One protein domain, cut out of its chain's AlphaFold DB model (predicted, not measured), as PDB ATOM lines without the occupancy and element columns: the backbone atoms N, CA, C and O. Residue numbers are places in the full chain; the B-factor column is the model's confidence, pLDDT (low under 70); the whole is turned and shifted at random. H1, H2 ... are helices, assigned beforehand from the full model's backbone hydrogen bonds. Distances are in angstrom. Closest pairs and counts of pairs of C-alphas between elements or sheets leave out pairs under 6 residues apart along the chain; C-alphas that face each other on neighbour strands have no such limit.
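AT A GLANCE: This is residues 128 to 205 of the 245 residues of an uncharacterized protein of Diploscapter pachys (UniProt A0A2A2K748). What shape is this? One long helix, H2, makes the long axis of an open frame, with a shorter helix off each end: H1 beyond a long link, and H3 folding back. What builds it? The printed part has 78 residues with three named helices, H1, H2, H3 in chain order, and no named strand: all helix. It is only just extended, close to loose, with a radius of gyration of the C-alphas of 17.7 A and spans of 49 by 34 by 25 A.

HOW THE PARTS SIT: What touches the longest helix? H2, residues 154 to 181, is apart from H1, residues 129 to 142, and from H3, residues 189 to 202; H1 and H3 are apart too. Are O i to N i+4 pairs within hydrogen-bond range? Every pair is in H2 and H3, and 8 of 10 in H1.

IN THESE COORDINATES: How long is H2? From C-alpha 154 at (-23.564, 44.308, -26.030) to C-alpha 181 it measures 40.7 A. And the others? H1 measures 21.0 A and H3 20.0 A, ending at C-alpha 202 at (-12.421, 27.276, -38.814).

THE WHOLE: How large is it? The farthest C-alphas, of Thr 150 and Glu 184, are 48.9 A apart; the printed part has no cut. Where is pLDDT under 70? At residues 183 to 187, 203 and 205.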
ATOM      1  N   PHE A 128     -17.725  29.225 -10.945       91.88
ATOM      2  CA  PHE A 128     -18.802  28.901 -11.872       91.88
ATOM      3  C   PHE A 128     -18.704  29.755 -13.149       91.88
ATOM      4  O   PHE A 128     -18.181  30.870 -13.112       91.88
ATOM      5  N   PRO A 129     -19.252  29.303 -14.294       92.12
ATOM      6  CA  PRO A 129     -19.174  30.060 -15.546       92.12
ATOM      7  C   PRO A 129     -19.682  31.506 -15.433       92.12
ATOM      8  O   PRO A 129     -19.069  32.414 -15.992       92.12
ATOM      9  N   GLY A 130     -20.755  31.739 -14.666       92.56
ATOM     10  CA  GLY A 130     -21.272  33.087 -14.405       92.56
ATOM     11  C   GLY A 130     -20.324  33.950 -13.565       92.56
ATOM     12  O   GLY A 130     -20.129  35.124 -13.870       92.56
ATOM     13  N   GLU A 131     -19.669  33.360 -12.564       92.19
ATOM     14  CA  GLU A 131     -18.661  34.039 -11.739       92.19
ATOM     15  C   GLU A 131     -17.422  34.386 -12.561       92.19
ATOM     16  O   GLU A 131     -16.898  35.484 -12.430       92.19
ATOM     17  N   CYS A 132     -16.990  33.505 -13.467       91.12
ATOM     18  CA  CYS A 132     -15.889  33.780 -14.390       91.12
ATOM     19  C   CYS A 132     -16.169  35.003 -15.275       91.12
ATOM     20  O   CYS A 132     -15.274  35.817 -15.499       91.12
ATOM     21  N   VAL A 133     -17.399  35.151 -15.779       89.06
ATOM     22  CA  VAL A 133     -17.799  36.320 -16.580       89.06
ATOM     23  C   VAL A 133     -17.807  37.585 -15.721       89.06
ATOM     24  O   VAL A 133     -17.224  38.592 -16.121       89.06
ATOM     25  N   ALA A 134     -18.399  37.525 -14.527       90.00
ATOM     26  CA  ALA A 134     -18.416  38.653 -13.598       90.00
ATOM     27  C   ALA A 134     -16.996  39.064 -13.172       90.00
ATOM     28  O   ALA A 134     -16.670  40.246 -13.167       90.00
ATOM     29  N   MET A 135     -16.128  38.093 -12.886       90.25
ATOM     30  CA  MET A 135     -14.741  38.330 -12.500       90.25
ATOM     31  C   MET A 135     -13.961  39.006 -13.625       90.25
ATOM     32  O   MET A 135     -13.285  39.993 -13.363       90.25
ATOM     33  N   LYS A 136     -14.106  38.544 -14.876       87.06
ATOM     34  CA  LYS A 136     -13.494  39.198 -16.048       87.06
ATOM     35  C   LYS A 136     -13.924  40.658 -16.178       87.06
ATOM     36  O   LYS A 136     -13.108  41.522 -16.481       87.06
ATOM     37  N   LEU A 137     -15.199  40.942 -15.925       87.94
ATOM     38  CA  LEU A 137     -15.701  42.310 -15.950       87.94
ATOM     39  C   LEU A 137     -15.102  43.148 -14.808       87.94
ATOM     40  O   LEU A 137     -14.626  44.252 -15.048       87.94
ATOM     41  N   ILE A 138     -15.061  42.615 -13.584       90.50
ATOM     42  CA  ILE A 138     -14.475  43.294 -12.416       90.50
ATOM     43  C   ILE A 138     -12.969  43.518 -12.601       90.50
ATOM     44  O   ILE A 138     -12.454  44.555 -12.190       90.50
ATOM     45  N   THR A 139     -12.245  42.608 -13.257       88.75
ATOM     46  CA  THR A 139     -10.811  42.797 -13.529       88.75
ATOM     47  C   THR A 139     -10.535  43.978 -14.453       88.75
ATOM     48  O   THR A 139      -9.498  44.615 -14.298       88.75
ATOM     49  N   ASN A 140     -11.476  44.364 -15.320       85.25
ATOM     50  CA  ASN A 140     -11.333  45.571 -16.140       85.25
ATOM     51  C   ASN A 140     -11.309  46.855 -15.283       85.25
ATOM     52  O   ASN A 140     -10.811  47.888 -15.726       85.25
ATOM     53  N   ALA A 141     -11.777  46.804 -14.026       87.75
ATOM     54  CA  ALA A 141     -11.656  47.916 -13.079       87.75
ATOM     55  C   ALA A 141     -10.193  48.282 -12.808       87.75
ATOM     56  O   ALA A 141      -9.901  49.418 -12.439       87.75
ATOM     57  N   LEU A 142      -9.278  47.313 -12.936       86.94
ATOM     58  CA  LEU A 142      -7.853  47.506 -12.676       86.94
ATOM     59  C   LEU A 142      -7.221  48.488 -13.676       86.94
ATOM     60  O   LEU A 142      -6.299  49.207 -13.297       86.94
ATOM     61  N   ASP A 143      -7.755  48.562 -14.899       84.81
ATOM     62  CA  ASP A 143      -7.276  49.456 -15.961       84.81
ATOM     63  C   ASP A 143      -7.794  50.895 -15.791       84.81
ATOM     64  O   ASP A 143      -7.214  51.858 -16.302       84.81
ATOM     65  N   SER A 144      -8.882  51.068 -15.034       86.94
ATOM     66  CA  SER A 144      -9.455  52.375 -14.728       86.94
ATOM     67  C   SER A 144      -8.731  53.032 -13.555       86.94
ATOM     68  O   SER A 144      -8.653  52.490 -12.452       86.94
ATOM     69  N   LYS A 145      -8.298  54.287 -13.736       86.44
ATOM     70  CA  LYS A 145      -7.711  55.096 -12.649       86.44
ATOM     71  C   LYS A 145      -8.651  55.255 -11.449       86.44
ATOM     72  O   LYS A 145      -8.175  55.434 -10.333       86.44
ATOM     73  N   ARG A 146      -9.968  55.208 -11.678       88.88
ATOM     74  CA  ARG A 146     -10.994  55.334 -10.632       88.88
ATOM     75  C   ARG A 146     -11.419  53.996 -10.023       88.88
ATOM     76  O   ARG A 146     -12.191  54.014  -9.078       88.88
ATOM     77  N   ARG A 147     -10.906  52.858 -10.518       87.62
ATOM     78  CA  ARG A 147     -11.333  51.502 -10.110       87.62
ATOM     79  C   ARG A 147     -12.832  51.249 -10.310       87.62
ATOM     80  O   ARG A 147     -13.452  50.503  -9.562       87.62
ATOM     81  N   GLU A 148     -13.399  51.861 -11.342       87.75
ATOM     82  CA  GLU A 148     -14.812  51.736 -11.702       87.75
ATOM     83  C   GLU A 148     -14.956  50.963 -13.011       87.75
ATOM     84  O   GLU A 148     -14.131  51.112 -13.918       87.75
ATOM     85  N   VAL A 149     -16.027  50.173 -13.109       85.50
ATOM     86  CA  VAL A 149     -16.421  49.457 -14.327       85.50
ATOM     87  C   VAL A 149     -17.831  49.866 -14.689       85.50
ATOM     88  O   VAL A 149     -18.740  49.807 -13.862       85.50
ATOM     89  N   THR A 150     -18.013  50.266 -15.937       83.62
ATOM     90  CA  THR A 150     -19.328  50.504 -16.520       83.62
ATOM     91  C   THR A 150     -19.791  49.248 -17.238       83.62
ATOM     92  O   THR A 150     -19.003  48.599 -17.923       83.62
ATOM     93  N   MET A 151     -21.074  48.915 -17.098       83.12
ATOM     94  CA  MET A 151     -21.681  47.867 -17.913       83.12
ATOM     95  C   MET A 151     -21.695  48.338 -19.366       83.12
ATOM     96  O   MET A 151     -22.334  49.337 -19.691       83.12
ATOM     97  N   GLU A 152     -20.940  47.641 -20.203       80.50
ATOM     98  CA  GLU A 152     -20.840  47.928 -21.629       80.50
ATOM     99  C   GLU A 152     -22.129  47.533 -22.340       80.50
ATOM    100  O   GLU A 152     -22.829  46.595 -21.943       80.50
ATOM    101  N   ASN A 153     -22.434  48.234 -23.429       84.88
ATOM    102  CA  ASN A 153     -23.471  47.764 -24.332       84.88
ATOM    103  C   ASN A 153     -22.989  46.481 -25.034       84.88
ATOM    104  O   ASN A 153     -21.800  46.323 -25.314       84.88
ATOM    105  N   GLY A 154     -23.909  45.581 -25.388       84.06
ATOM    106  CA  GLY A 154     -23.564  44.308 -26.030       84.06
ATOM    107  C   GLY A 154     -22.761  44.472 -27.329       84.06
ATOM    108  O   GLY A 154     -21.943  43.618 -27.656       84.06
ATOM    109  N   LEU A 155     -22.942  45.589 -28.046       87.62
ATOM    110  CA  LEU A 155     -22.171  45.894 -29.254       87.62
ATOM    111  C   LEU A 155     -20.717  46.290 -28.951       87.62
ATOM    112  O   LEU A 155     -19.808  45.821 -29.628       87.62
ATOM    113  N   GLU A 156     -20.493  47.103 -27.918       86.94
ATOM    114  CA  GLU A 156     -19.145  47.513 -27.494       86.94
ATOM    115  C   GLU A 156     -18.349  46.305 -26.988       86.94
ATOM    116  O   GLU A 156     -17.182  46.121 -27.338       86.94
ATOM    117  N   GLN A 157     -19.007  45.420 -26.230       85.31
ATOM    118  CA  GLN A 157     -18.403  44.176 -25.763       85.31
ATOM    119  C   GLN A 157     -17.998  43.265 -26.935       85.31
ATOM    120  O   GLN A 157     -16.941  42.625 -26.897       85.31
ATOM    121  N   LEU A 158     -18.823  43.204 -27.987       88.88
ATOM    122  CA  LEU A 158     -18.531  42.437 -29.198       88.88
ATOM    123  C   LEU A 158     -17.337  43.019 -29.963       88.88
ATOM    124  O   LEU A 158     -16.468  42.261 -30.393       88.88
ATOM    125  N   GLU A 159     -17.267  44.344 -30.106       91.00
ATOM    126  CA  GLU A 159     -16.139  45.029 -30.741       91.00
ATOM    127  C   GLU A 159     -14.829  44.721 -30.005       91.00
ATOM    128  O   GLU A 159     -13.869  44.255 -30.621       91.00
ATOM    129  N   LYS A 160     -14.815  44.862 -28.673       87.19
ATOM    130  CA  LYS A 160     -13.644  44.532 -27.845       87.19
ATOM    131  C   LYS A 160     -13.237  43.069 -27.963       87.19
ATOM    132  O   LYS A 160     -12.057  42.774 -28.137       87.19
ATOM    133  N   SER A 161     -14.203  42.154 -27.896       88.69
ATOM    134  CA  SER A 161     -13.941  40.714 -28.017       88.69
ATOM    135  C   SER A 161     -13.365  40.368 -29.393       88.69
ATOM    136  O   SER A 161     -12.431  39.576 -29.495       88.69
ATOM    137  N   THR A 162     -13.872  41.002 -30.452       92.94
ATOM    138  CA  THR A 162     -13.357  40.829 -31.818       92.94
ATOM    139  C   THR A 162     -11.938  41.382 -31.942       92.94
ATOM    140  O   THR A 162     -11.073  40.717 -32.506       92.94
ATOM    141  N   GLY A 163     -11.662  42.546 -31.346       94.38
ATOM    142  CA  GLY A 163     -10.316  43.114 -31.268       94.38
ATOM    143  C   GLY A 163      -9.318  42.195 -30.555       94.38
ATOM    144  O   GLY A 163      -8.223  41.970 -31.065       94.38
ATOM    145  N   GLN A 164      -9.712  41.587 -29.431       91.38
ATOM    146  CA  GLN A 164      -8.881  40.607 -28.716       91.38
ATOM    147  C   GLN A 164      -8.579  39.365 -29.565       91.38
ATOM    148  O   GLN A 164      -7.455  38.867 -29.549       91.38
ATOM    149  N   ILE A 165      -9.559  38.875 -30.334       92.56
ATOM    150  CA  ILE A 165      -9.355  37.748 -31.257       92.56
ATOM    151  C   ILE A 165      -8.337  38.118 -32.341       92.56
ATOM    152  O   ILE A 165      -7.450  37.315 -32.629       92.56
ATOM    153  N   ILE A 166      -8.428  39.323 -32.913       95.00
ATOM    154  CA  ILE A 166      -7.461  39.810 -33.907       95.00
ATOM    155  C   ILE A 166      -6.053  39.850 -33.300       95.00
ATOM    156  O   ILE A 166      -5.128  39.287 -33.881       95.00
ATOM    157  N   GLU A 167      -5.897  40.408 -32.097       95.94
ATOM    158  CA  GLU A 167      -4.602  40.462 -31.407       95.94
ATOM    159  C   GLU A 167      -4.021  39.057 -31.152       95.94
ATOM    160  O   GLU A 167      -2.823  38.815 -31.327       95.94
ATOM    161  N   TRP A 168      -4.856  38.090 -30.757       93.31
ATOM    162  CA  TRP A 168      -4.419  36.703 -30.579       93.31
ATOM    163  C   TRP A 168      -3.983  36.054 -31.893       93.31
ATOM    164  O   TRP A 168      -2.979  35.338 -31.905       93.31
ATOM    165  N   LEU A 169      -4.690  36.320 -32.994       92.06
ATOM    166  CA  LEU A 169      -4.315  35.835 -34.323       92.06
ATOM    167  C   LEU A 169      -2.993  36.450 -34.800       92.06
ATOM    168  O   LEU A 169      -2.151  35.729 -35.332       92.06
ATOM    169  N   GLU A 170      -2.761  37.738 -34.554       95.56
ATOM    170  CA  GLU A 170      -1.490  38.403 -34.865       95.56
ATOM    171  C   GLU A 170      -0.321  37.801 -34.072       95.56
ATOM    172  O   GLU A 170       0.738  37.509 -34.636       95.56
ATOM    173  N   ARG A 171      -0.514  37.544 -32.770       93.44
ATOM    174  CA  ARG A 171       0.488  36.875 -31.920       93.44
ATOM    175  C   ARG A 171       0.791  35.457 -32.403       93.44
ATOM    176  O   ARG A 171       1.953  35.051 -32.423       93.44
ATOM    177  N   LEU A 172      -0.238  34.715 -32.805       91.00
ATOM    178  CA  LEU A 172      -0.109  33.366 -33.351       91.00
ATOM    179  C   LEU A 172       0.653  33.384 -34.681       91.00
ATOM    180  O   LEU A 172       1.586  32.604 -34.856       91.00
ATOM    181  N   LEU A 173       0.323  34.308 -35.584       91.19
ATOM    182  CA  LEU A 173       1.022  34.483 -36.857       91.19
ATOM    183  C   LEU A 173       2.499  34.830 -36.640       91.19
ATOM    184  O   LEU A 173       3.371  34.252 -37.289       91.19
ATOM    185  N   LYS A 174       2.798  35.718 -35.684       93.06
ATOM    186  CA  LYS A 174       4.177  36.034 -35.294       93.06
ATOM    187  C   LYS A 174       4.923  34.791 -34.805       93.06
ATOM    188  O   LYS A 174       6.033  34.544 -35.263       93.06
ATOM    189  N   TYR A 175       4.307  33.992 -33.934       89.25
ATOM    190  CA  TYR A 175       4.891  32.737 -33.453       89.25
ATOM    191  C   TYR A 175       5.177  31.757 -34.600       89.25
ATOM    192  O   TYR A 175       6.268  31.199 -34.668       89.25
ATOM    193  N   VAL A 176       4.238  31.584 -35.534       89.00
ATOM    194  CA  VAL A 176       4.428  30.709 -36.701       89.00
ATOM    195  C   VAL A 176       5.586  31.198 -37.572       89.00
ATOM    196  O   VAL A 176       6.439  30.396 -37.943       89.00
ATOM    197  N   ASN A 177       5.676  32.502 -37.841       90.38
ATOM    198  CA  ASN A 177       6.790  33.076 -38.601       90.38
ATOM    199  C   ASN A 177       8.138  32.891 -37.887       90.38
ATOM    200  O   ASN A 177       9.128  32.554 -38.531       90.38
ATOM    201  N   GLU A 178       8.182  33.070 -36.564       88.31
ATOM    202  CA  GLU A 178       9.390  32.825 -35.769       88.31
ATOM    203  C   GLU A 178       9.827  31.358 -35.842       88.31
ATOM    204  O   GLU A 178      11.011  31.090 -36.034       88.31
ATOM    205  N   VAL A 179       8.890  30.411 -35.741       87.06
ATOM    206  CA  VAL A 179       9.183  28.975 -35.860       87.06
ATOM    207  C   VAL A 179       9.667  28.623 -37.266       87.06
ATOM    208  O   VAL A 179      10.658  27.916 -37.390       87.06
ATOM    209  N   LEU A 180       9.032  29.152 -38.316       86.56
ATOM    210  CA  LEU A 180       9.454  28.931 -39.706       86.56
ATOM    211  C   LEU A 180      10.837  29.527 -40.011       86.56
ATOM    212  O   LEU A 180      11.543  29.017 -40.874       86.56
ATOM    213  N   SER A 181      11.222  30.607 -39.324       86.62
ATOM    214  CA  SER A 181      12.527  31.259 -39.506       86.62
ATOM    215  C   SER A 181      13.688  30.568 -38.778       86.62
ATOM    216  O   SER A 181      14.846  30.868 -39.064       86.62
ATOM    217  N   ARG A 182      13.402  29.683 -37.813       82.00
ATOM    218  CA  ARG A 182      14.418  28.985 -37.014       82.00
ATOM    219  C   ARG A 182      14.661  27.593 -37.588       82.00
ATOM    220  O   ARG A 182      13.766  26.761 -37.565       82.00
ATOM    221  N   ASP A 183      15.892  27.332 -38.014       68.56
ATOM    222  CA  ASP A 183      16.278  26.048 -38.620       68.56
ATOM    223  C   ASP A 183      16.568  24.940 -37.573       68.56
ATOM    224  O   ASP A 183      16.516  23.756 -37.887       68.56
ATOM    225  N   GLU A 184      16.854  25.294 -36.308       58.94
ATOM    226  CA  GLU A 184      17.521  24.371 -35.359       58.94
ATOM    227  C   GLU A 184      16.767  24.037 -34.052       58.94
ATOM    228  O   GLU A 184      17.187  23.135 -33.326       58.94
ATOM    229  N   LEU A 185      15.661  24.712 -33.707       62.00
ATOM    230  CA  LEU A 185      14.896  24.373 -32.492       62.00
ATOM    231  C   LEU A 185      13.717  23.449 -32.824       62.00
ATOM    232  O   LEU A 185      12.952  23.762 -33.737       62.00
ATOM    233  N   PRO A 186      13.496  22.356 -32.064       67.06
ATOM    234  CA  PRO A 186      12.323  21.521 -32.268       67.06
ATOM    235  C   PRO A 186      11.070  22.352 -31.979       67.06
ATOM    236  O   PRO A 186      10.849  22.797 -30.850       67.06
ATOM    237  N   ALA A 187      10.258  22.578 -33.011       67.69
ATOM    238  CA  ALA A 187       8.946  23.181 -32.853       67.69
ATOM    239  C   ALA A 187       8.124  22.354 -31.852       67.69
ATOM    240  O   ALA A 187       8.139  21.120 -31.885       67.69
ATOM    241  N   ASP A 188       7.395  23.026 -30.961       81.19
ATOM    242  CA  ASP A 188       6.533  22.345 -30.000       81.19
ATOM    243  C   ASP A 188       5.392  21.633 -30.745       81.19
ATOM    244  O   ASP A 188       4.423  22.247 -31.204       81.19
ATOM    245  N   ALA A 189       5.503  20.309 -30.854       84.19
ATOM    246  CA  ALA A 189       4.522  19.469 -31.526       84.19
ATOM    247  C   ALA A 189       3.124  19.565 -30.888       84.19
ATOM    248  O   ALA A 189       2.123  19.349 -31.573       84.19
ATOM    249  N   THR A 190       3.027  19.899 -29.596       88.81
ATOM    250  CA  THR A 190       1.733  20.079 -28.924       88.81
ATOM    251  C   THR A 190       1.048  21.368 -29.369       88.81
ATOM    252  O   THR A 190      -0.155  21.352 -29.637       88.81
ATOM    253  N   MET A 191       1.810  22.454 -29.528       85.94
ATOM    254  CA  MET A 191       1.312  23.714 -30.077       85.94
ATOM    255  C   MET A 191       0.895  23.533 -31.540       85.94
ATOM    256  O   MET A 191      -0.215  23.906 -31.903       85.94
ATOM    257  N   GLY A 192       1.724  22.872 -32.356       87.44
ATOM    258  CA  GLY A 192       1.407  22.586 -33.761       87.44
ATOM    259  C   GLY A 192       0.094  21.817 -33.948       87.44
ATOM    260  O   GLY A 192      -0.720  22.186 -34.792       87.44
ATOM    261  N   ARG A 193      -0.171  20.800 -33.111       89.75
ATOM    262  CA  ARG A 193      -1.452  20.067 -33.125       89.75
ATOM    263  C   ARG A 193      -2.639  20.974 -32.801       89.75
ATOM    264  O   ARG A 193      -3.610  20.977 -33.548       89.75
ATOM    265  N   LYS A 194      -2.533  21.799 -31.753       90.44
ATOM    266  CA  LYS A 194      -3.592  22.755 -31.386       90.44
ATOM    267  C   LYS A 194      -3.875  23.763 -32.501       90.44
ATOM    268  O   LYS A 194      -5.030  24.094 -32.738       90.44
ATOM    269  N   LEU A 195      -2.840  24.240 -33.194       89.00
ATOM    270  CA  LEU A 195      -2.995  25.151 -34.331       89.00
ATOM    271  C   LEU A 195      -3.746  24.491 -35.490       89.00
ATOM    272  O   LEU A 195      -4.647  25.102 -36.060       89.00
ATOM    273  N   ILE A 196      -3.418  23.237 -35.802       88.69
ATOM    274  CA  ILE A 196      -4.129  22.458 -36.820       88.69
ATOM    275  C   ILE A 196      -5.597  22.268 -36.426       88.69
ATOM    276  O   ILE A 196      -6.470  22.450 -37.268       88.69
ATOM    277  N   ASP A 197      -5.889  21.972 -35.159       90.12
ATOM    278  CA  ASP A 197      -7.270  21.829 -34.679       90.12
ATOM    279  C   ASP A 197      -8.067  23.137 -34.831       90.12
ATOM    280  O   ASP A 197      -9.220  23.110 -35.270       90.12
ATOM    281  N   ILE A 198      -7.449  24.290 -34.542       87.88
ATOM    282  CA  ILE A 198      -8.057  25.616 -34.757       87.88
ATOM    283  C   ILE A 198      -8.366  25.825 -36.244       87.88
ATOM    284  O   ILE A 198      -9.488  26.199 -36.590       87.88
ATOM    285  N   VAL A 199      -7.397  25.555 -37.124       87.00
ATOM    286  CA  VAL A 199      -7.570  25.711 -38.576       87.00
ATOM    287  C   VAL A 199      -8.642  24.764 -39.097       87.00
ATOM    288  O   VAL A 199      -9.507  25.209 -39.835       87.00
ATOM    289  N   ASN A 200      -8.651  23.499 -38.682       87.12
ATOM    290  CA  ASN A 200      -9.655  22.520 -39.101       87.12
ATOM    291  C   ASN A 200     -11.065  22.902 -38.634       87.12
ATOM    292  O   ASN A 200     -12.030  22.725 -39.374       87.12
ATOM    293  N   THR A 201     -11.185  23.456 -37.425       86.00
ATOM    294  CA  THR A 201     -12.467  23.942 -36.901       86.00
ATOM    295  C   THR A 201     -12.966  25.137 -37.713       86.00
ATOM    296  O   THR A 201     -14.129  25.167 -38.117       86.00
ATOM    297  N   ALA A 202     -12.088  26.099 -38.010       77.81
ATOM    298  CA  ALA A 202     -12.421  27.276 -38.814       77.81
ATOM    299  C   ALA A 202     -12.659  26.940 -40.298       77.81
ATOM    300  O   ALA A 202     -13.503  27.548 -40.949       77.81
ATOM    301  N   ALA A 203     -11.942  25.948 -40.822       68.56
ATOM    302  CA  ALA A 203     -12.047  25.447 -42.186       68.56
ATOM    303  C   ALA A 203     -13.174  24.422 -42.352       68.56
ATOM    304  O   ALA A 203     -13.208  23.727 -43.367       68.56
ATOM    305  N   THR A 204     -14.112  24.318 -41.400       71.00
ATOM    306  CA  THR A 204     -15.380  23.625 -41.638       71.00
ATOM    307  C   THR A 204     -16.053  24.292 -42.840       71.00
ATOM    308  O   THR A 204     -16.652  25.359 -42.748       71.00
ATOM    309  N   HIS A 205     -15.838  23.698 -44.015       60.66
ATOM    310  CA  HIS A 205     -16.122  24.289 -45.315       60.66
ATOM    311  C   HIS A 205     -17.625  24.518 -45.487       60.66
ATOM    312  O   HIS A 205     -18.349  23.670 -46.012       60.66
TER     313      HIS A 205